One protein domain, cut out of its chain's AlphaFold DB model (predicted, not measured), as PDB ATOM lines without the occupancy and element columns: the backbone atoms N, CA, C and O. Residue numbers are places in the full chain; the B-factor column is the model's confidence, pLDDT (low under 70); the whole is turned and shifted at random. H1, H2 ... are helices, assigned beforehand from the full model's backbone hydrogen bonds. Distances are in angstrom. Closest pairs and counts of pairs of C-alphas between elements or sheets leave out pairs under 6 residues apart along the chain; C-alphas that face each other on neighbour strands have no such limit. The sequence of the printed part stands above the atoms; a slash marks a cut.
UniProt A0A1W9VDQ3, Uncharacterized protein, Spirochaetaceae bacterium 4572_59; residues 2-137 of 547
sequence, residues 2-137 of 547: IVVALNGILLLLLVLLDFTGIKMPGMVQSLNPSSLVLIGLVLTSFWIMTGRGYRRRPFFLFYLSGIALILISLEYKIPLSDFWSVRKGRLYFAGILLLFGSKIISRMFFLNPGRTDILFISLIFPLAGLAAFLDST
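Overview. This is residues 2 to 137 of the 547 residues of an uncharacterized protein of Spirochaetaceae bacterium 4572_59 (UniProt A0A1W9VDQ3). Five long helices run side by side as an up-and-down bundle, each running against the one before it in the chain: H4 and H5 make a close pair in the middle, H1 and H3 make a second close pair on one side of it, and the longest helix, H6, lies alone on the other side. Contacts within the two pairs are many, while H1 meets H5, and H6 meets H4 and H5, over a part of their lengths; the tiny helix H2 lies off one end of the H1 and H3 pair. The printed part has 136 residues with six named helices, H1 to H6 in chain order, and no named strand, and its class is all helix. The whole is compact, with a radius of gyration of the C-alphas of 15.5 A, and the C-alphas span 47 by 38 by 27 A along their three main axes.

Along the chain. The longest helix, H6, holds residues 113 to 135 and measures 33.3 A from first to last C-alpha; C-alpha 113 is at (-28.652, 64.943, 32.167) and C-alpha 135 at (-36.047, 32.538, 33.636). H5, residues 88 to 107, measures 29.7 A, and H4, residues 56 to 73, measures 25.8 A. H1, residues 2 to 19, measures 26.1 A and begins with C-alpha 2 at (-26.813, 55.826, 58.598). H3, residues 33 to 49, measures 23.9 A. H2 is the four residues 26 to 29, 5.2 A long.

Arrangement. H6 only just touches H5, with 3 pairs of C-alphas within 8 A, the closest being those of Arg 90 and Ala 131 at 6.7 A; H6 touches H5 with residues 127 to 131 alone, and H5 touches H6 with residues 90 to 94 alone. The two run opposite ways at a shallow tilt of 25 degrees and form a helical hairpin. H6 also touches H4, the same way at a shallow tilt of 21 degrees, with residues 113 to 120 against residues 57 to 62 alone; the closest C-alphas are those of Pro 58 and Thr 116, 6.4 A apart. H5 is the hub, touching three helices. H4 and H5 touch as a second helical hairpin, opposite ways at a shallow tilt of 11 degrees, with 43 pairs of C-alphas within 8 A and the closest, those of Gly 66 and Gly 95, 3.9 A apart. H5 touches H1 with residues 88 to 96 alone, against residues 12 to 19; the closest C-alphas are those of Phe 19 and Gly 89, 5.2 A apart. H1 and H3 touch, opposite ways at a shallow tilt of 32 degrees, only just short of steep; the C-alphas of Gly 8 and Gly 40 are the closest, 4.0 A apart. H3 is close to H4 but not clearly touching, with the closest C-alphas, those of Leu 41 and Ile 67, 8.0 A apart. H2 touches no helix, and H1 and H6 are apart. In H1, H3 and H4 every O i to N i+4 pair is within hydrogen-bond range, in H5 15 of 16 and in H6 16 of 19, while H2 is too short for such a pair.

Size, cuts and confidence. The C-alphas of Gly 26 and Gly 114, 48.6 A apart, are the two farthest apart. The printed part has no cut. The link from H4 to H5, residues 74 to 87, is long, and its C-alphas lie 12 to 19 A from the mean of all C-alphas; the links from H2 to H3 and from H5 to H6 are tight. The mean pLDDT of the printed part is 78.5. It is under 70 at 27 residues, among them residues 80 to 86 and residues 125 to 137, and the mean over H6 is 67.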
ATOM      1  N   ILE A   2     -27.341  57.120  59.085       78.50
ATOM      2  CA  ILE A   2     -26.813  55.826  58.598       78.50
ATOM      3  C   ILE A   2     -27.599  54.646  59.195       78.50
ATOM      4  O   ILE A   2     -28.013  53.764  58.458       78.50
ATOM      5  N   VAL A   3     -27.904  54.697  60.496       82.62
ATOM      6  CA  VAL A   3     -28.703  53.671  61.197       82.62
ATOM      7  C   VAL A   3     -30.099  53.492  60.583       82.62
ATOM      8  O   VAL A   3     -30.509  52.376  60.295       82.62
ATOM      9  N   VAL A   4     -30.801  54.592  60.287       81.56
ATOM     10  CA  VAL A   4     -32.135  54.572  59.648       81.56
ATOM     11  C   VAL A   4     -32.091  53.881  58.279       81.56
ATOM     12  O   VAL A   4     -32.994  53.127  57.932       81.56
ATOM     13  N   ALA A   5     -31.015  54.100  57.523       80.00
ATOM     14  CA  ALA A   5     -30.809  53.470  56.226       80.00
ATOM     15  C   ALA A   5     -30.565  51.971  56.328       80.00
ATOM     16  O   ALA A   5     -31.160  51.203  55.580       80.00
ATOM     17  N   LEU A   6     -29.679  51.575  57.245       83.12
ATOM     18  CA  LEU A   6     -29.340  50.176  57.474       83.12
ATOM     19  C   LEU A   6     -30.579  49.396  57.909       83.12
ATOM     20  O   LEU A   6     -30.826  48.330  57.361       83.12
ATOM     21  N   ASN A   7     -31.410  49.975  58.778       86.62
ATOM     22  CA  ASN A   7     -32.671  49.362  59.190       86.62
ATOM     23  C   ASN A   7     -33.655  49.226  58.020       86.62
ATOM     24  O   ASN A   7     -34.244  48.167  57.839       86.62
ATOM     25  N   GLY A   8     -33.802  50.257  57.180       87.44
ATOM     26  CA  GLY A   8     -34.656  50.172  55.993       87.44
ATOM     27  C   GLY A   8     -34.194  49.105  54.992       87.44
ATOM     28  O   GLY A   8     -35.010  48.351  54.470       87.44
ATOM     29  N   ILE A   9     -32.883  49.003  54.763       87.31
ATOM     30  CA  ILE A   9     -32.272  47.990  53.891       87.31
ATOM     31  C   ILE A   9     -32.458  46.587  54.463       87.31
ATOM     32  O   ILE A   9     -32.828  45.675  53.730       87.31
ATOM     33  N   LEU A  10     -32.212  46.422  55.762       89.81
ATOM     34  CA  LEU A  10     -32.345  45.143  56.444       89.81
ATOM     35  C   LEU A  10     -33.777  44.618  56.330       89.81
ATOM     36  O   LEU A  10     -33.964  43.459  55.985       89.81
ATOM     37  N   LEU A  11     -34.783  45.477  56.519       89.62
ATOM     38  CA  LEU A  11     -36.191  45.104  56.355       89.62
ATOM     39  C   LEU A  11     -36.518  44.651  54.925       89.62
ATOM     40  O   LEU A  11     -37.210  43.653  54.744       89.62
ATOM     41  N   LEU A  12     -35.990  45.341  53.909       88.94
ATOM     42  CA  LEU A  12     -36.194  44.947  52.512       88.94
ATOM     43  C   LEU A  12     -35.500  43.618  52.174       88.94
ATOM     44  O   LEU A  12     -36.068  42.819  51.431       88.94
ATOM     45  N   LEU A  13     -34.307  43.368  52.729       88.12
ATOM     46  CA  LEU A  13     -33.574  42.108  52.573       88.12
ATOM     47  C   LEU A  13     -34.240  40.944  53.311       88.12
ATOM     48  O   LEU A  13     -34.249  39.836  52.791       88.12
ATOM     49  N   LEU A  14     -34.831  41.185  54.482       88.06
ATOM     50  CA  LEU A  14     -35.594  40.167  55.203       88.06
ATOM     51  C   LEU A  14     -36.763  39.664  54.347       88.06
ATOM     52  O   LEU A  14     -36.917  38.463  54.168       88.06
ATOM     53  N   VAL A  15     -37.518  40.563  53.713       87.38
ATOM     54  CA  VAL A  15     -38.596  40.153  52.794       87.38
ATOM     55  C   VAL A  15     -38.054  39.453  51.540       87.38
ATOM     56  O   VAL A  15     -38.694  38.547  51.018       87.38
ATOM     57  N   LEU A  16     -36.858  39.811  51.061       85.19
ATOM     58  CA  LEU A  16     -36.217  39.077  49.963       85.19
ATOM     59  C   LEU A  16     -35.933  37.617  50.355       85.19
ATOM     60  O   LEU A  16     -36.114  36.732  49.526       85.19
ATOM     61  N   LEU A  17     -35.504  37.372  51.598       83.75
ATOM     62  CA  LEU A  17     -35.257  36.018  52.102       83.75
ATOM     63  C   LEU A  17     -36.548  35.189  52.174       83.75
ATOM     64  O   LEU A  17     -36.520  34.009  51.822       83.75
ATOM     65  N   ASP A  18     -37.673  35.819  52.519       83.88
ATOM     66  CA  ASP A  18     -39.005  35.195  52.478       83.88
ATOM     67  C   ASP A  18     -39.349  34.697  51.065       83.88
ATOM     68  O   ASP A  18     -39.715  33.540  50.871       83.88
ATOM     69  N   PHE A  19     -39.096  35.523  50.040       76.00
ATOM     70  CA  PHE A  19     -39.275  35.135  48.636       76.00
ATOM     71  C   PHE A  19     -38.360  33.988  48.174       76.00
ATOM     72  O   PHE A  19     -38.632  33.394  47.133       76.00
ATOM     73  N   THR A  20     -37.283  33.687  48.906       74.19
ATOM     74  CA  THR A  20     -36.375  32.560  48.614       74.19
ATOM     75  C   THR A  20     -36.712  31.284  49.392       74.19
ATOM     76  O   THR A  20     -35.978  30.308  49.286       74.19
ATOM     77  N   GLY A  21     -37.790  31.278  50.186       74.56
ATOM     78  CA  GLY A  21     -38.201  30.117  50.986       74.56
ATOM     79  C   GLY A  21     -37.348  29.873  52.239       74.56
ATOM     80  O   GLY A  21     -37.492  28.848  52.905       74.56
ATOM     81  N   ILE A  22     -36.458  30.804  52.599       77.31
ATOM     82  CA  ILE A  22     -35.635  30.695  53.808       77.31
ATOM     83  C   ILE A  22     -36.479  31.131  55.010       77.31
ATOM     84  O   ILE A  22     -36.858  32.297  55.124       77.31
ATOM     85  N   LYS A  23     -36.744  30.202  55.938       75.00
ATOM     86  CA  LYS A  23     -37.531  30.473  57.154       75.00
ATOM     87  C   LYS A  23     -36.893  31.597  57.983       75.00
ATOM     88  O   LYS A  23     -35.772  31.467  58.471       75.00
ATOM     89  N   MET A  24     -37.633  32.688  58.176       76.19
ATOM     90  CA  MET A  24     -37.210  33.826  59.001       76.19
ATOM     91  C   MET A  24     -37.240  33.495  60.507       76.19
ATOM     92  O   MET A  24     -38.024  32.645  60.921       76.19
ATOM     93  N   PRO A  25     -36.434  34.156  61.361       74.25
ATOM     94  CA  PRO A  25     -36.491  33.977  62.816       74.25
ATOM     95  C   PRO A  25     -37.852  34.407  63.401       74.25
ATOM     96  O   PRO A  25     -38.465  35.368  62.936       74.25
ATOM     97  N   GLY A  26     -38.323  33.703  64.439       75.56
ATOM     98  CA  GLY A  26     -39.736  33.684  64.870       75.56
ATOM     99  C   GLY A  26     -40.394  35.036  65.184       75.56
ATOM    100  O   GLY A  26     -41.584  35.200  64.940       75.56
ATOM    101  N   MET A  27     -39.641  36.042  65.638       75.06
ATOM    102  CA  MET A  27     -40.189  37.384  65.898       75.06
ATOM    103  C   MET A  27     -40.537  38.157  64.606       75.06
ATOM    104  O   MET A  27     -41.347  39.080  64.627       75.06
ATOM    105  N   VAL A  28     -39.934  37.782  63.473       75.56
ATOM    106  CA  VAL A  28     -40.167  38.408  62.159       75.56
ATOM    107  C   VAL A  28     -41.312  37.719  61.414       75.56
ATOM    108  O   VAL A  28     -42.043  38.388  60.692       75.56
ATOM    109  N   GLN A  29     -41.529  36.419  61.649       77.69
ATOM    110  CA  GLN A  29     -42.621  35.654  61.028       77.69
ATOM    111  C   GLN A  29     -44.016  36.180  61.402       77.69
ATOM    112  O   GLN A  29     -44.949  36.068  60.614       77.69
ATOM    113  N   SER A  30     -44.171  36.788  62.584       80.44
ATOM    114  CA  SER A  30     -45.448  37.378  63.012       80.44
ATOM    115  C   SER A  30     -45.792  38.698  62.313       80.44
ATOM    116  O   SER A  30     -46.894  39.217  62.487       80.44
ATOM    117  N   LEU A  31     -44.853  39.291  61.572       82.06
ATOM    118  CA  LEU A  31     -45.051  40.570  60.898       82.06
ATOM    119  C   LEU A  31     -45.461  40.333  59.445       82.06
ATOM    120  O   LEU A  31     -44.821  39.582  58.719       82.06
ATOM    121  N   ASN A  32     -46.514  41.021  59.003       84.25
ATOM    122  CA  ASN A  32     -46.969  40.942  57.618       84.25
ATOM    123  C   ASN A  32     -45.844  41.420  56.666       84.25
ATOM    124  O   ASN A  32     -45.409  42.574  56.797       84.25
ATOM    125  N   PRO A  33     -45.393  40.598  55.695       83.88
ATOM    126  CA  PRO A  33     -44.321  40.954  54.763       83.88
ATOM    127  C   PRO A  33     -44.574  42.282  54.043       83.88
ATOM    128  O   PRO A  33     -43.671  43.107  53.912       83.88
ATOM    129  N   SER A  34     -45.829  42.562  53.680       85.44
ATOM    130  CA  SER A  34     -46.223  43.824  53.039       85.44
ATOM    131  C   SER A  34     -45.943  45.043  53.926       85.44
ATOM    132  O   SER A  34     -45.510  46.091  53.443       85.44
ATOM    133  N   SER A  35     -46.155  44.914  55.240       85.62
ATOM    134  CA  SER A  35     -45.862  45.973  56.209       85.62
ATOM    135  C   SER A  35     -44.358  46.193  56.359       85.62
ATOM    136  O   SER A  35     -43.922  47.341  56.435       85.62
ATOM    137  N   LEU A  36     -43.557  45.123  56.339       88.44
ATOM    138  CA  LEU A  36     -42.094  45.212  56.370       88.44
ATOM    139  C   LEU A  36     -41.545  45.915  55.124       88.44
ATOM    140  O   LEU A  36     -40.701  46.802  55.260       88.44
ATOM    141  N   VAL A  37     -42.066  45.591  53.932       89.12
ATOM    142  CA  VAL A  37     -41.698  46.296  52.693       89.12
ATOM    143  C   VAL A  37     -42.063  47.770  52.783       89.12
ATOM    144  O   VAL A  37     -41.236  48.616  52.458       89.12
ATOM    145  N   LEU A  38     -43.266  48.102  53.257       87.38
ATOM    146  CA  LEU A  38     -43.700  49.493  53.376       87.38
ATOM    147  C   LEU A  38     -42.805  50.284  54.340       87.38
ATOM    148  O   LEU A  38     -42.349  51.373  53.996       87.38
ATOM    149  N   ILE A  39     -42.513  49.735  55.522       88.00
ATOM    150  CA  ILE A  39     -41.628  50.371  56.509       88.00
ATOM    151  C   ILE A  39     -40.212  50.503  55.935       88.00
ATOM    152  O   ILE A  39     -39.614  51.578  56.009       88.00
ATOM    153  N   GLY A  40     -39.690  49.445  55.310       88.44
ATOM    154  CA  GLY A  40     -38.388  49.444  54.648       88.44
ATOM    155  C   GLY A  40     -38.298  50.505  53.550       88.44
ATOM    156  O   GLY A  40     -37.342  51.286  53.515       88.44
ATOM    157  N   LEU A  41     -39.330  50.613  52.710       88.56
ATOM    158  CA  LEU A  41     -39.459  51.654  51.698       88.56
ATOM    159  C   LEU A  41     -39.493  53.035  52.343       88.56
ATOM    160  O   LEU A  41     -38.698  53.871  51.949       88.56
ATOM    161  N   VAL A  42     -40.317  53.296  53.359       89.50
ATOM    162  CA  VAL A  42     -40.387  54.617  54.017       89.50
ATOM    163  C   VAL A  42     -39.036  55.026  54.615       89.50
ATOM    164  O   VAL A  42     -38.582  56.155  54.404       89.50
ATOM    165  N   LEU A  43     -38.349  54.117  55.310       88.31
ATOM    166  CA  LEU A  43     -37.046  54.397  55.923       88.31
ATOM    167  C   LEU A  43     -35.954  54.637  54.872       88.31
ATOM    168  O   LEU A  43     -35.161  55.577  55.001       88.31
ATOM    169  N   THR A  44     -35.928  53.829  53.807       84.69
ATOM    170  CA  THR A  44     -34.991  54.026  52.692       84.69
ATOM    171  C   THR A  44     -35.309  55.307  51.920       84.69
ATOM    172  O   THR A  44     -34.394  56.089  51.670       84.69
ATOM    173  N   SER A  45     -36.585  55.599  51.651       85.88
ATOM    174  CA  SER A  45     -37.080  56.856  51.060       85.88
ATOM    175  C   SER A  45     -36.558  58.063  51.830       85.88
ATOM    176  O   SER A  45     -35.940  58.964  51.262       85.88
ATOM    177  N   PHE A  46     -36.765  58.062  53.150       86.38
ATOM    178  CA  PHE A  46     -36.371  59.151  54.031       86.38
ATOM    179  C   PHE A  46     -34.857  59.367  54.008       86.38
ATOM    180  O   PHE A  46     -34.385  60.495  53.849       86.38
ATOM    181  N   TRP A  47     -34.075  58.290  54.109       85.25
ATOM    182  CA  TRP A  47     -32.616  58.370  54.033       85.25
ATOM    183  C   TRP A  47     -32.117  58.899  52.690       85.25
ATOM    184  O   TRP A  47     -31.160  59.673  52.630       85.25
ATOM    185  N   ILE A  48     -32.756  58.467  51.610       79.75
ATOM    186  CA  ILE A  48     -32.392  58.867  50.265       79.75
ATOM    187  C   ILE A  48     -32.747  60.343  50.029       79.75
ATOM    188  O   ILE A  48     -31.923  61.077  49.499       79.75
ATOM    189  N   MET A  49     -33.916  60.821  50.463       79.44
ATOM    190  CA  MET A  49     -34.350  62.211  50.250       79.44
ATOM    191  C   MET A  49     -33.563  63.243  51.070       79.44
ATOM    192  O   MET A  49     -33.466  64.406  50.682       79.44
ATOM    193  N   THR A  50     -32.999  62.834  52.200       82.38
ATOM    194  CA  THR A  50     -32.284  63.714  53.143       82.38
ATOM    195  C   THR A  50     -30.793  63.868  52.835       82.38
ATOM    196  O   THR A  50     -30.114  64.690  53.456       82.38
ATOM    197  N   GLY A  51     -30.250  63.114  51.877       77.56
ATOM    198  CA  GLY A  51     -28.873  63.307  51.430       77.56
ATOM    199  C   GLY A  51     -28.685  64.625  50.663       77.56
ATOM    200  O   GLY A  51     -29.545  65.074  49.906       77.56
ATOM    201  N   ARG A  52     -27.535  65.277  50.853       74.75
ATOM    202  CA  ARG A  52     -27.171  66.490  50.103       74.75
ATOM    203  C   ARG A  52     -26.566  66.115  48.744       74.75
ATOM    204  O   ARG A  52     -25.758  65.193  48.673       74.75
ATOM    205  N   GLY A  53     -26.891  66.883  47.698       67.12
ATOM    206  CA  GLY A  53     -26.135  66.888  46.433       67.12
ATOM    207  C   GLY A  53     -26.732  66.123  45.245       67.12
ATOM    208  O   GLY A  53     -26.008  65.840  44.298       67.12
ATOM    209  N   TYR A  54     -28.025  65.792  45.248       65.38
ATOM    210  CA  TYR A  54     -28.605  64.959  44.192       65.38
ATOM    211  C   TYR A  54     -29.016  65.729  42.934       65.38
ATOM    212  O   TYR A  54     -29.799  66.681  42.985       65.38
ATOM    213  N   ARG A  55     -28.581  65.240  41.763       71.56
ATOM    214  CA  ARG A  55     -29.247  65.559  40.492       71.56
ATOM    215  C   ARG A  55     -30.629  64.904  40.514       71.56
ATOM    216  O   ARG A  55     -30.746  63.692  40.377       71.56
ATOM    217  N   ARG A  56     -31.669  65.722  40.716       74.38
ATOM    218  CA  ARG A  56     -33.043  65.270  41.012       74.38
ATOM    219  C   ARG A  56     -33.597  64.278  39.979       74.38
ATOM    220  O   ARG A  56     -34.191  63.285  40.364       74.38
ATOM    221  N   ARG A  57     -33.380  64.509  38.680       79.38
ATOM    222  CA  ARG A  57     -34.007  63.713  37.604       79.38
ATOM    223  C   ARG A  57     -33.594  62.229  37.554       79.38
ATOM    224  O   ARG A  57     -34.481  61.401  37.734       79.38
ATOM    225  N   PRO A  58     -32.310  61.861  37.358       78.44
ATOM    226  CA  PRO A  58     -31.917  60.448  37.292       78.44
ATOM    227  C   PRO A  58     -32.197  59.728  38.609       78.44
ATOM    228  O   PRO A  58     -32.579  58.564  38.615       78.44
ATOM    229  N   PHE A  59     -32.075  60.448  39.723       84.25
ATOM    230  CA  PHE A  59     -32.450  59.937  41.025       84.25
ATOM    231  C   PHE A  59     -33.923  59.482  41.058       84.25
ATOM    232  O   PHE A  59     -34.186  58.316  41.339       84.25
ATOM    233  N   PHE A  60     -34.870  60.364  40.709       85.50
ATOM    234  CA  PHE A  60     -36.298  60.026  40.723       85.50
ATOM    235  C   PHE A  60     -36.659  58.920  39.728       85.50
ATOM    236  O   PHE A  60     -37.517  58.107  40.048       85.50
ATOM    237  N   LEU A  61     -36.003  58.849  38.565       85.88
ATOM    238  CA  LEU A  61     -36.262  57.797  37.576       85.88
ATOM    239  C   LEU A  61     -35.942  56.400  38.121       85.88
ATOM    240  O   LEU A  61     -36.814  55.538  38.115       85.88
ATOM    241  N   PHE A  62     -34.728  56.195  38.642       85.88
ATOM    242  CA  PHE A  62     -34.306  54.914  39.227       85.88
ATOM    243  C   PHE A  62     -35.069  54.564  40.503       85.88
ATOM    244  O   PHE A  62     -35.359  53.403  40.777       85.88
ATOM    245  N   TYR A  63     -35.382  55.582  41.294       89.12
ATOM    246  CA  TYR A  63     -36.097  55.407  42.541       89.12
ATOM    247  C   TYR A  63     -37.563  55.002  42.315       89.12
ATOM    248  O   TYR A  63     -38.027  54.023  42.893       89.12
ATOM    249  N   LEU A  64     -38.280  55.707  41.431       90.31
ATOM    250  CA  LEU A  64     -39.673  55.389  41.104       90.31
ATOM    251  C   LEU A  64     -39.795  54.059  40.357       90.31
ATOM    252  O   LEU A  64     -40.736  53.318  40.624       90.31
ATOM    253  N   SER A  65     -38.852  53.726  39.468       88.88
ATOM    254  CA  SER A  65     -38.849  52.416  38.809       88.88
ATOM    255  C   SER A  65     -38.573  51.279  39.792       88.88
ATOM    256  O   SER A  65     -39.253  50.259  39.732       88.88
ATOM    257  N   GLY A  66     -37.655  51.468  40.747       90.25
ATOM    258  CA  GLY A  66     -37.413  50.508  41.826       90.25
ATOM    259  C   GLY A  66     -38.655  50.253  42.685       90.25
ATOM    260  O   GLY A  66     -39.016  49.100  42.912       90.25
ATOM    261  N   ILE A  67     -39.359  51.317  43.091       90.19
ATOM    262  CA  ILE A  67     -40.633  51.204  43.824       90.19
ATOM    263  C   ILE A  67     -41.692  50.494  42.982       90.19
ATOM    264  O   ILE A  67     -42.372  49.607  43.488       90.19
ATOM    265  N   ALA A  68     -41.835  50.862  41.707       89.12
ATOM    266  CA  ALA A  68     -42.824  50.250  40.828       89.12
ATOM    267  C   ALA A  68     -42.597  48.737  40.690       89.12
ATOM    268  O   ALA A  68     -43.554  47.982  40.813       89.12
ATOM    269  N   LEU A  69     -41.349  48.281  40.516       89.00
ATOM    270  CA  LEU A  69     -41.034  46.848  40.453       89.00
ATOM    271  C   LEU A  69     -41.348  46.117  41.762       89.00
ATOM    272  O   LEU A  69     -41.913  45.025  41.727       89.00
ATOM    273  N   ILE A  70     -41.043  46.731  42.910       89.56
ATOM    274  CA  ILE A  70     -41.394  46.171  44.221       89.56
ATOM    275  C   ILE A  70     -42.918  46.062  44.367       89.56
ATOM    276  O   ILE A  70     -43.423  45.022  44.780       89.56
ATOM    277  N   LEU A  71     -43.680  47.082  43.969       88.06
ATOM    278  CA  LEU A  71     -45.142  47.042  44.040       88.06
ATOM    279  C   LEU A  71     -45.756  46.005  43.086       88.06
ATOM    280  O   LEU A  71     -46.689  45.311  43.478       88.06
ATOM    281  N   ILE A  72     -45.214  45.858  41.870       86.62
ATOM    282  CA  ILE A  72     -45.637  44.812  40.923       86.62
ATOM    283  C   ILE A  72     -45.349  43.423  41.509       86.62
ATOM    284  O   ILE A  72     -46.199  42.540  41.427       86.62
ATOM    285  N   SER A  73     -44.193  43.229  42.156       87.31
ATOM    286  CA  SER A  73     -43.846  41.942  42.778       87.31
ATOM    287  C   SER A  73     -44.774  41.536  43.930       87.31
ATOM    288  O   SER A  73     -44.932  40.347  44.194       87.31
ATOM    289  N   LEU A  74     -45.419  42.516  44.571       85.44
ATOM    290  CA  LEU A  74     -46.407  42.328  45.635       85.44
ATOM    291  C   LEU A  74     -47.850  42.216  45.106       85.44
ATOM    292  O   LEU A  74     -48.791  42.346  45.882       85.44
ATOM    293  N   GLU A  75     -48.038  42.017  43.796       83.56
ATOM    294  CA  GLU A  75     -49.351  41.899  43.138       83.56
ATOM    295  C   GLU A  75     -50.256  43.128  43.285       83.56
ATOM    296  O   GLU A  75     -51.483  43.050  43.152       83.56
ATOM    297  N   TYR A  76     -49.673  44.305  43.515       81.50
ATOM    298  CA  TYR A  76     -50.458  45.525  43.456       81.50
ATOM    299  C   TYR A  76     -50.918  45.733  42.009       81.50
ATOM    300  O   TYR A  76     -50.086  45.798  41.101       81.50
ATOM    301  N   LYS A  77     -52.237  45.822  41.786       74.56
ATOM    302  CA  LYS A  77     -52.852  45.944  40.451       74.56
ATOM    303  C   LYS A  77     -52.433  47.246  39.767       74.56
ATOM    304  O   LYS A  77     -53.130  48.257  39.815       74.56
ATOM    305  N   ILE A  78     -51.273  47.218  39.128       76.31
ATOM    306  CA  ILE A  78     -50.778  48.262  38.239       76.31
ATOM    307  C   ILE A  78     -51.131  47.802  36.819       76.31
ATOM    308  O   ILE A  78     -50.899  46.636  36.503       76.31
ATOM    309  N   PRO A  79     -51.651  48.675  35.939       73.50
ATOM    310  CA  PRO A  79     -52.094  48.308  34.585       73.50
ATOM    311  C   PRO A  79     -51.004  47.716  33.665       73.50
ATOM    312  O   PRO A  79     -51.300  47.335  32.541       73.50
ATOM    313  N   LEU A  80     -49.749  47.633  34.121       68.38
ATOM    314  CA  LEU A  80     -48.632  46.975  33.431       68.38
ATOM    315  C   LEU A  80     -48.298  45.569  33.961       68.38
ATOM    316  O   LEU A  80     -47.417  44.920  33.402       68.38
ATOM    317  N   SER A  81     -48.953  45.109  35.031       65.38
ATOM    318  CA  SER A  81     -48.641  43.825  35.680       65.38
ATOM    319  C   SER A  81     -48.883  42.620  34.764       65.38
ATOM    320  O   SER A  81     -48.052  41.720  34.734       65.38
ATOM    321  N   ASP A  82     -49.920  42.664  33.923       69.50
ATOM    322  CA  ASP A  82     -50.252  41.580  32.985       69.50
ATOM    323  C   ASP A  82     -49.177  41.342  31.907       69.50
ATOM    324  O   ASP A  82     -49.125  40.277  31.298       69.50
ATOM    325  N   PHE A  83     -48.301  42.321  31.656       65.56
ATOM    326  CA  PHE A  83     -47.275  42.227  30.613       65.56
ATOM    327  C   PHE A  83     -46.008  41.487  31.081       65.56
ATOM    328  O   PHE A  83     -45.164  41.127  30.264       65.56
ATOM    329  N   TRP A  84     -45.852  41.271  32.392       65.69
ATOM    330  CA  TRP A  84     -44.642  40.706  32.988       65.69
ATOM    331  C   TRP A  84     -44.981  39.412  33.728       65.69
ATOM    332  O   TRP A  84     -45.210  39.419  34.932       65.69
ATOM    333  N   SER A  85     -44.939  38.275  33.030       61.69
ATOM    334  CA  SER A  85     -45.068  36.932  33.627       61.69
ATOM    335  C   SER A  85     -43.811  36.491  34.400       61.69
ATOM    336  O   SER A  85     -43.486  35.307  34.449       61.69
ATOM    337  N   VAL A  86     -43.056  37.443  34.947       67.62
ATOM    338  CA  VAL A  86     -41.766  37.205  35.601       67.62
ATOM    339  C   VAL A  86     -42.004  36.839  37.064       67.62
ATOM    340  O   VAL A  86     -42.821  37.456  37.748       67.62
ATOM    341  N   ARG A  87     -41.257  35.856  37.576       74.19
ATOM    342  CA  ARG A  87     -41.341  35.411  38.977       74.19
ATOM    343  C   ARG A  87     -41.182  36.575  39.973       74.19
ATOM    344  O   ARG A  87     -40.215  37.339  39.907       74.19
ATOM    345  N   LYS A  88     -42.097  36.658  40.949       82.25
ATOM    346  CA  LYS A  88     -42.235  37.764  41.923       82.25
ATOM    347  C   LYS A  88     -40.927  38.131  42.635       82.25
ATOM    348  O   LYS A  88     -40.536  39.297  42.630       82.25
ATOM    349  N   GLY A  89     -40.203  37.144  43.167       80.62
ATOM    350  CA  GLY A  89     -38.957  37.379  43.911       80.62
ATOM    351  C   GLY A  89     -37.865  38.081  43.091       80.62
ATOM    352  O   GLY A  89     -37.090  38.875  43.624       80.62
ATOM    353  N   ARG A  90     -37.837  37.874  41.770       80.19
ATOM    354  CA  ARG A  90     -36.841  38.498  40.885       80.19
ATOM    355  C   ARG A  90     -37.175  39.948  40.565       80.19
ATOM    356  O   ARG A  90     -36.272  40.782  40.546       80.19
ATOM    357  N   LEU A  91     -38.458  40.261  40.371       84.38
ATOM    358  CA  LEU A  91     -38.926  41.646  40.252       84.38
ATOM    359  C   LEU A  91     -38.641  42.425  41.541       84.38
ATOM    360  O   LEU A  91     -38.151  43.553  41.482       84.38
ATOM    361  N   TYR A  92     -38.858  41.790  42.694       87.50
ATOM    362  CA  TYR A  92     -38.544  42.361  44.001       87.50
ATOM    363  C   TYR A  92     -37.039  42.659  44.144       87.50
ATOM    364  O   TYR A  92     -36.650  43.785  44.469       87.50
ATOM    365  N   PHE A  93     -36.173  41.698  43.799       85.50
ATOM    366  CA  PHE A  93     -34.717  41.880  43.819       85.50
ATOM    367  C   PHE A  93     -34.234  42.979  42.861       85.50
ATOM    368  O   PHE A  93     -33.444  43.843  43.247       85.50
ATOM    369  N   ALA A  94     -34.736  42.988  41.623       86.94
ATOM    370  CA  ALA A  94     -34.424  44.026  40.645       86.94
ATOM    371  C   ALA A  94     -34.852  45.415  41.147       86.94
ATOM    372  O   ALA A  94     -34.108  46.387  40.999       86.94
ATOM    373  N   GLY A  95     -36.011  45.505  41.804       89.38
ATOM    374  CA  GLY A  95     -36.482  46.729  42.440       89.38
ATOM    375  C   GLY A  95     -35.550  47.225  43.548       89.38
ATOM    376  O   GLY A  95     -35.193  48.406  43.563       89.38
ATOM    377  N   ILE A  96     -35.059  46.327  44.412       88.25
ATOM    378  CA  ILE A  96     -34.046  46.653  45.430       88.25
ATOM    379  C   ILE A  96     -32.755  47.164  44.773       88.25
ATOM    380  O   ILE A  96     -32.232  48.208  45.173       88.25
ATOM    381  N   LEU A  97     -32.247  46.486  43.739       87.75
ATOM    382  CA  LEU A  97     -31.040  46.918  43.026       87.75
ATOM    383  C   LEU A  97     -31.198  48.307  42.398       87.75
ATOM    384  O   LEU A  97     -30.271  49.115  42.477       87.75
ATOM    385  N   LEU A  98     -32.362  48.620  41.822       89.38
ATOM    386  CA  LEU A  98     -32.648  49.953  41.284       89.38
ATOM    387  C   LEU A  98     -32.704  51.018  42.386       89.38
ATOM    388  O   LEU A  98     -32.164  52.112  42.194       89.38
ATOM    389  N   LEU A  99     -33.261  50.698  43.559       88.62
ATOM    390  CA  LEU A  99     -33.231  51.593  44.719       88.62
ATOM    391  C   LEU A  99     -31.793  51.898  45.163       88.62
ATOM    392  O   LEU A  99     -31.459  53.063  45.386       88.62
ATOM    393  N   PHE A 100     -30.909  50.900  45.218       85.38
ATOM    394  CA  PHE A 100     -29.486  51.120  45.513       85.38
ATOM    395  C   PHE A 100     -28.764  51.891  44.404       85.38
ATOM    396  O   PHE A 100     -28.019  52.843  44.677       85.38
ATOM    397  N   GLY A 101     -29.024  51.520  43.151       83.94
ATOM    398  CA  GLY A 101     -28.486  52.171  41.962       83.94
ATOM    399  C   GLY A 101     -28.844  53.654  41.910       83.94
ATOM    400  O   GLY A 101     -27.979  54.473  41.597       83.94
ATOM    401  N   SER A 102     -30.061  54.023  42.333       86.75
ATOM    402  CA  SER A 102     -30.511  55.419  42.405       86.75
ATOM    403  C   SER A 102     -29.541  56.283  43.214       86.75
ATOM    404  O   SER A 102     -29.182  57.388  42.799       86.75
ATOM    405  N   LYS A 103     -29.011  55.750  44.322       82.81
ATOM    406  CA  LYS A 103     -28.062  56.460  45.175       82.81
ATOM    407  C   LYS A 103     -26.674  56.551  44.552       82.81
ATOM    408  O   LYS A 103     -26.054  57.613  44.618       82.81
ATOM    409  N   ILE A 104     -26.185  55.472  43.950       83.75
ATOM    410  CA  ILE A 104     -24.871  55.449  43.293       83.75
ATOM    411  C   ILE A 104     -24.847  56.461  42.141       83.75
ATOM    412  O   ILE A 104     -23.967  57.319  42.080       83.75
ATOM    413  N   ILE A 105     -25.874  56.435  41.294       80.62
ATOM    414  CA  ILE A 105     -26.005  57.314  40.127       80.62
ATOM    415  C   ILE A 105     -26.162  58.768  40.558       80.62
ATOM    416  O   ILE A 105     -25.561  59.664  39.969       80.62
ATOM    417  N   SER A 106     -26.898  59.013  41.639       78.69
ATOM    418  CA  SER A 106     -27.072  60.364  42.169       78.69
ATOM    419  C   SER A 106     -25.769  61.011  42.676       78.69
ATOM    420  O   SER A 106     -25.701  62.237  42.759       78.69
ATOM    421  N   ARG A 107     -24.732  60.209  42.979       77.00
ATOM    422  CA  ARG A 107     -23.387  60.672  43.372       77.00
ATOM    423  C   ARG A 107     -22.423  60.837  42.196       77.00
ATOM    424  O   ARG A 107     -21.374  61.457  42.360       77.00
ATOM    425  N   MET A 108     -22.741  60.303  41.019       79.19
ATOM    426  CA  MET A 108     -21.884  60.425  39.843       79.19
ATOM    427  C   MET A 108     -22.014  61.832  39.238       79.19
ATOM    428  O   MET A 108     -22.903  62.118  38.438       79.19
ATOM    429  N   PHE A 109     -21.096  62.726  39.613       63.00
ATOM    430  CA  PHE A 109     -21.081  64.128  39.170       63.00
ATOM    431  C   PHE A 109     -20.903  64.317  37.650       63.00
ATOM    432  O   PHE A 109     -21.296  65.354  37.115       63.00
ATOM    433  N   PHE A 110     -20.352  63.324  36.944       65.94
ATOM    434  CA  PHE A 110     -19.931  63.439  35.540       65.94
ATOM    435  C   PHE A 110     -21.034  63.182  34.500       65.94
ATOM    436  O   PHE A 110     -20.818  63.378  33.304       65.94
ATOM    437  N   LEU A 111     -22.225  62.753  34.915       63.09
ATOM    438  CA  LEU A 111     -23.260  62.331  33.973       63.09
ATOM    439  C   LEU A 111     -24.138  63.503  33.516       63.09
ATOM    440  O   LEU A 111     -25.019  63.948  34.251       63.09
ATOM    441  N   ASN A 112     -23.920  64.003  32.296       72.69
ATOM    442  CA  ASN A 112     -24.803  64.992  31.661       72.69
ATOM    443  C   ASN A 112     -26.268  64.506  31.652       72.69
ATOM    444  O   ASN A 112     -26.506  63.365  31.258       72.69
ATOM    445  N   PRO A 113     -27.251  65.355  32.012       67.25
ATOM    446  CA  PRO A 113     -28.652  64.943  32.167       67.25
ATOM    447  C   PRO A 113     -29.278  64.366  30.886       67.25
ATOM    448  O   PRO A 113     -30.126  63.493  30.966       67.25
ATOM    449  N   GLY A 114     -28.829  64.778  29.695       70.94
ATOM    450  CA  GLY A 114     -29.289  64.160  28.440       70.94
ATOM    451  C   GLY A 114     -28.704  62.765  28.173       70.94
ATOM    452  O   GLY A 114     -29.299  61.972  27.454       70.94
ATOM    453  N   ARG A 115     -27.544  62.433  28.760       72.25
ATOM    454  CA  ARG A 115     -26.918  61.104  28.636       72.25
ATOM    455  C   ARG A 115     -27.396  60.135  29.718       72.25
ATOM    456  O   ARG A 115     -27.332  58.929  29.502       72.25
ATOM    457  N   THR A 116     -27.894  60.634  30.854       67.88
ATOM    458  CA  THR A 116     -28.462  59.783  31.912       67.88
ATOM    459  C   THR A 116     -29.736  59.082  31.481       67.88
ATOM    460  O   THR A 116     -29.929  57.933  31.855       67.88
ATOM    461  N   ASP A 117     -30.573  59.735  30.676       70.69
ATOM    462  CA  ASP A 117     -31.843  59.151  30.233       70.69
ATOM    463  C   ASP A 117     -31.592  57.993  29.253       70.69
ATOM    464  O   ASP A 117     -32.205  56.933  29.361       70.69
ATOM    465  N   ILE A 118     -30.595  58.144  28.373       76.62
ATOM    466  CA  ILE A 118     -30.138  57.081  27.467       76.62
ATOM    467  C   ILE A 118     -29.537  55.916  28.263       76.62
ATOM    468  O   ILE A 118     -29.872  54.768  27.993       76.62
ATOM    469  N   LEU A 119     -28.703  56.206  29.272       73.12
ATOM    470  CA  LEU A 119     -28.126  55.181  30.148       73.12
ATOM    471  C   LEU A 119     -29.185  54.446  30.979       73.12
ATOM    472  O   LEU A 119     -29.042  53.255  31.231       73.12
ATOM    473  N   PHE A 120     -30.245  55.134  31.404       73.50
ATOM    474  CA  PHE A 120     -31.352  54.527  32.139       73.50
ATOM    475  C   PHE A 120     -32.121  53.543  31.264       73.50
ATOM    476  O   PHE A 120     -32.301  52.390  31.652       73.50
ATOM    477  N   ILE A 121     -32.504  53.969  30.056       74.44
ATOM    478  CA  ILE A 121     -33.174  53.102  29.082       74.44
ATOM    479  C   ILE A 121     -32.262  51.917  28.740       74.44
ATOM    480  O   ILE A 121     -32.701  50.770  28.792       74.44
ATOM    481  N   SER A 122     -30.970  52.162  28.498       71.62
ATOM    482  CA  SER A 122     -30.013  51.098  28.187       71.62
ATOM    483  C   SER A 122     -29.694  50.177  29.361       71.62
ATOM    484  O   SER A 122     -29.092  49.144  29.118       71.62
ATOM    485  N   LEU A 123     -30.022  50.533  30.609       72.69
ATOM    486  CA  LEU A 123     -29.823  49.674  31.782       72.69
ATOM    487  C   LEU A 123     -31.092  48.878  32.120       72.69
ATOM    488  O   LEU A 123     -30.993  47.719  32.509       72.69
ATOM    489  N   ILE A 124     -32.278  49.464  31.926       71.00
ATOM    490  CA  ILE A 124     -33.559  48.781  32.156       71.00
ATOM    491  C   ILE A 124     -33.722  47.586  31.219       71.00
ATOM    492  O   ILE A 124     -34.093  46.512  31.680       71.00
ATOM    493  N   PHE A 125     -33.422  47.744  29.928       68.44
ATOM    494  CA  PHE A 125     -33.558  46.658  28.953       68.44
ATOM    495  C   PHE A 125     -32.689  45.426  29.260       68.44
ATOM    496  O   PHE A 125     -33.228  44.325  29.234       68.44
ATOM    497  N   PRO A 126     -31.391  45.544  29.599       69.06
ATOM    498  CA  PRO A 126     -30.591  44.398  30.013       69.06
ATOM    499  C   PRO A 126     -30.926  43.905  31.419       69.06
ATOM    500  O   PRO A 126     -30.747  42.725  31.654       69.06
ATOM    501  N   LEU A 127     -31.444  44.725  32.342       65.75
ATOM    502  CA  LEU A 127     -31.967  44.218  33.623       65.75
ATOM    503  C   LEU A 127     -33.228  43.369  33.419       65.75
ATOM    504  O   LEU A 127     -33.342  42.293  34.001       65.75
ATOM    505  N   ALA A 128     -34.139  43.814  32.553       64.12
ATOM    506  CA  ALA A 128     -35.309  43.046  32.137       64.12
ATOM    507  C   ALA A 128     -34.904  41.787  31.352       64.12
ATOM    508  O   ALA A 128     -35.416  40.703  31.608       64.12
ATOM    509  N   GLY A 129     -33.926  41.916  30.452       65.44
ATOM    510  CA  GLY A 129     -33.349  40.810  29.694       65.44
ATOM    511  C   GLY A 129     -32.597  39.809  30.570       65.44
ATOM    512  O   GLY A 129     -32.698  38.618  30.325       65.44
ATOM    513  N   LEU A 130     -31.903  40.254  31.620       63.91
ATOM    514  CA  LEU A 130     -31.242  39.394  32.604       63.91
ATOM    515  C   LEU A 130     -32.280  38.675  33.469       63.91
ATOM    516  O   LEU A 130     -32.131  37.486  33.721       63.91
ATOM    517  N   ALA A 131     -33.356  39.358  33.869       61.41
ATOM    518  CA  ALA A 131     -34.469  38.728  34.575       61.41
ATOM    519  C   ALA A 131     -35.152  37.644  33.718       61.41
ATOM    520  O   ALA A 131     -35.427  36.562  34.232       61.41
ATOM    521  N   ALA A 132     -35.344  37.902  32.418       60.81
ATOM    522  CA  ALA A 132     -35.882  36.940  31.454       60.81
ATOM    523  C   ALA A 132     -34.886  35.817  31.090       60.81
ATOM    524  O   ALA A 132     -35.273  34.667  30.910       60.81
ATOM    525  N   PHE A 133     -33.586  36.109  31.015       59.25
ATOM    526  CA  PHE A 133     -32.540  35.111  30.771       59.25
ATOM    527  C   PHE A 133     -32.377  34.169  31.969       59.25
ATOM    528  O   PHE A 133     -32.264  32.960  31.792       59.25
ATOM    529  N   LEU A 134     -32.455  34.689  33.193       53.53
ATOM    530  CA  LEU A 134     -32.489  33.875  34.410       53.53
ATOM    531  C   LEU A 134     -33.786  33.046  34.522       53.53
ATOM    532  O   LEU A 134     -33.808  32.046  35.237       53.53
ATOM    533  N   ASP A 135     -34.853  33.394  33.788       52.81
ATOM    534  CA  ASP A 135     -36.047  32.538  33.636       52.81
ATOM    535  C   ASP A 135     -35.776  31.302  32.779       52.81
ATOM    536  O   ASP A 135     -36.427  30.281  32.969       52.81
ATOM    537  N   SER A 136     -34.765  31.343  31.905       55.19
ATOM    538  CA  SER A 136     -34.331  30.175  31.131       55.19
ATOM    539  C   SER A 136     -33.348  29.262  31.874       55.19
ATOM    540  O   SER A 136     -33.052  28.168  31.397       55.19
ATOM    541  N   THR A 137     -32.841  29.677  33.042       47.53
ATOM    542  CA  THR A 137     -31.983  28.817  33.867       47.53
ATOM    543  C   THR A 137     -32.837  27.920  34.772       47.53
ATOM    544  O   THR A 137     -33.670  28.445  35.516       47.53
TER     545      THR A 137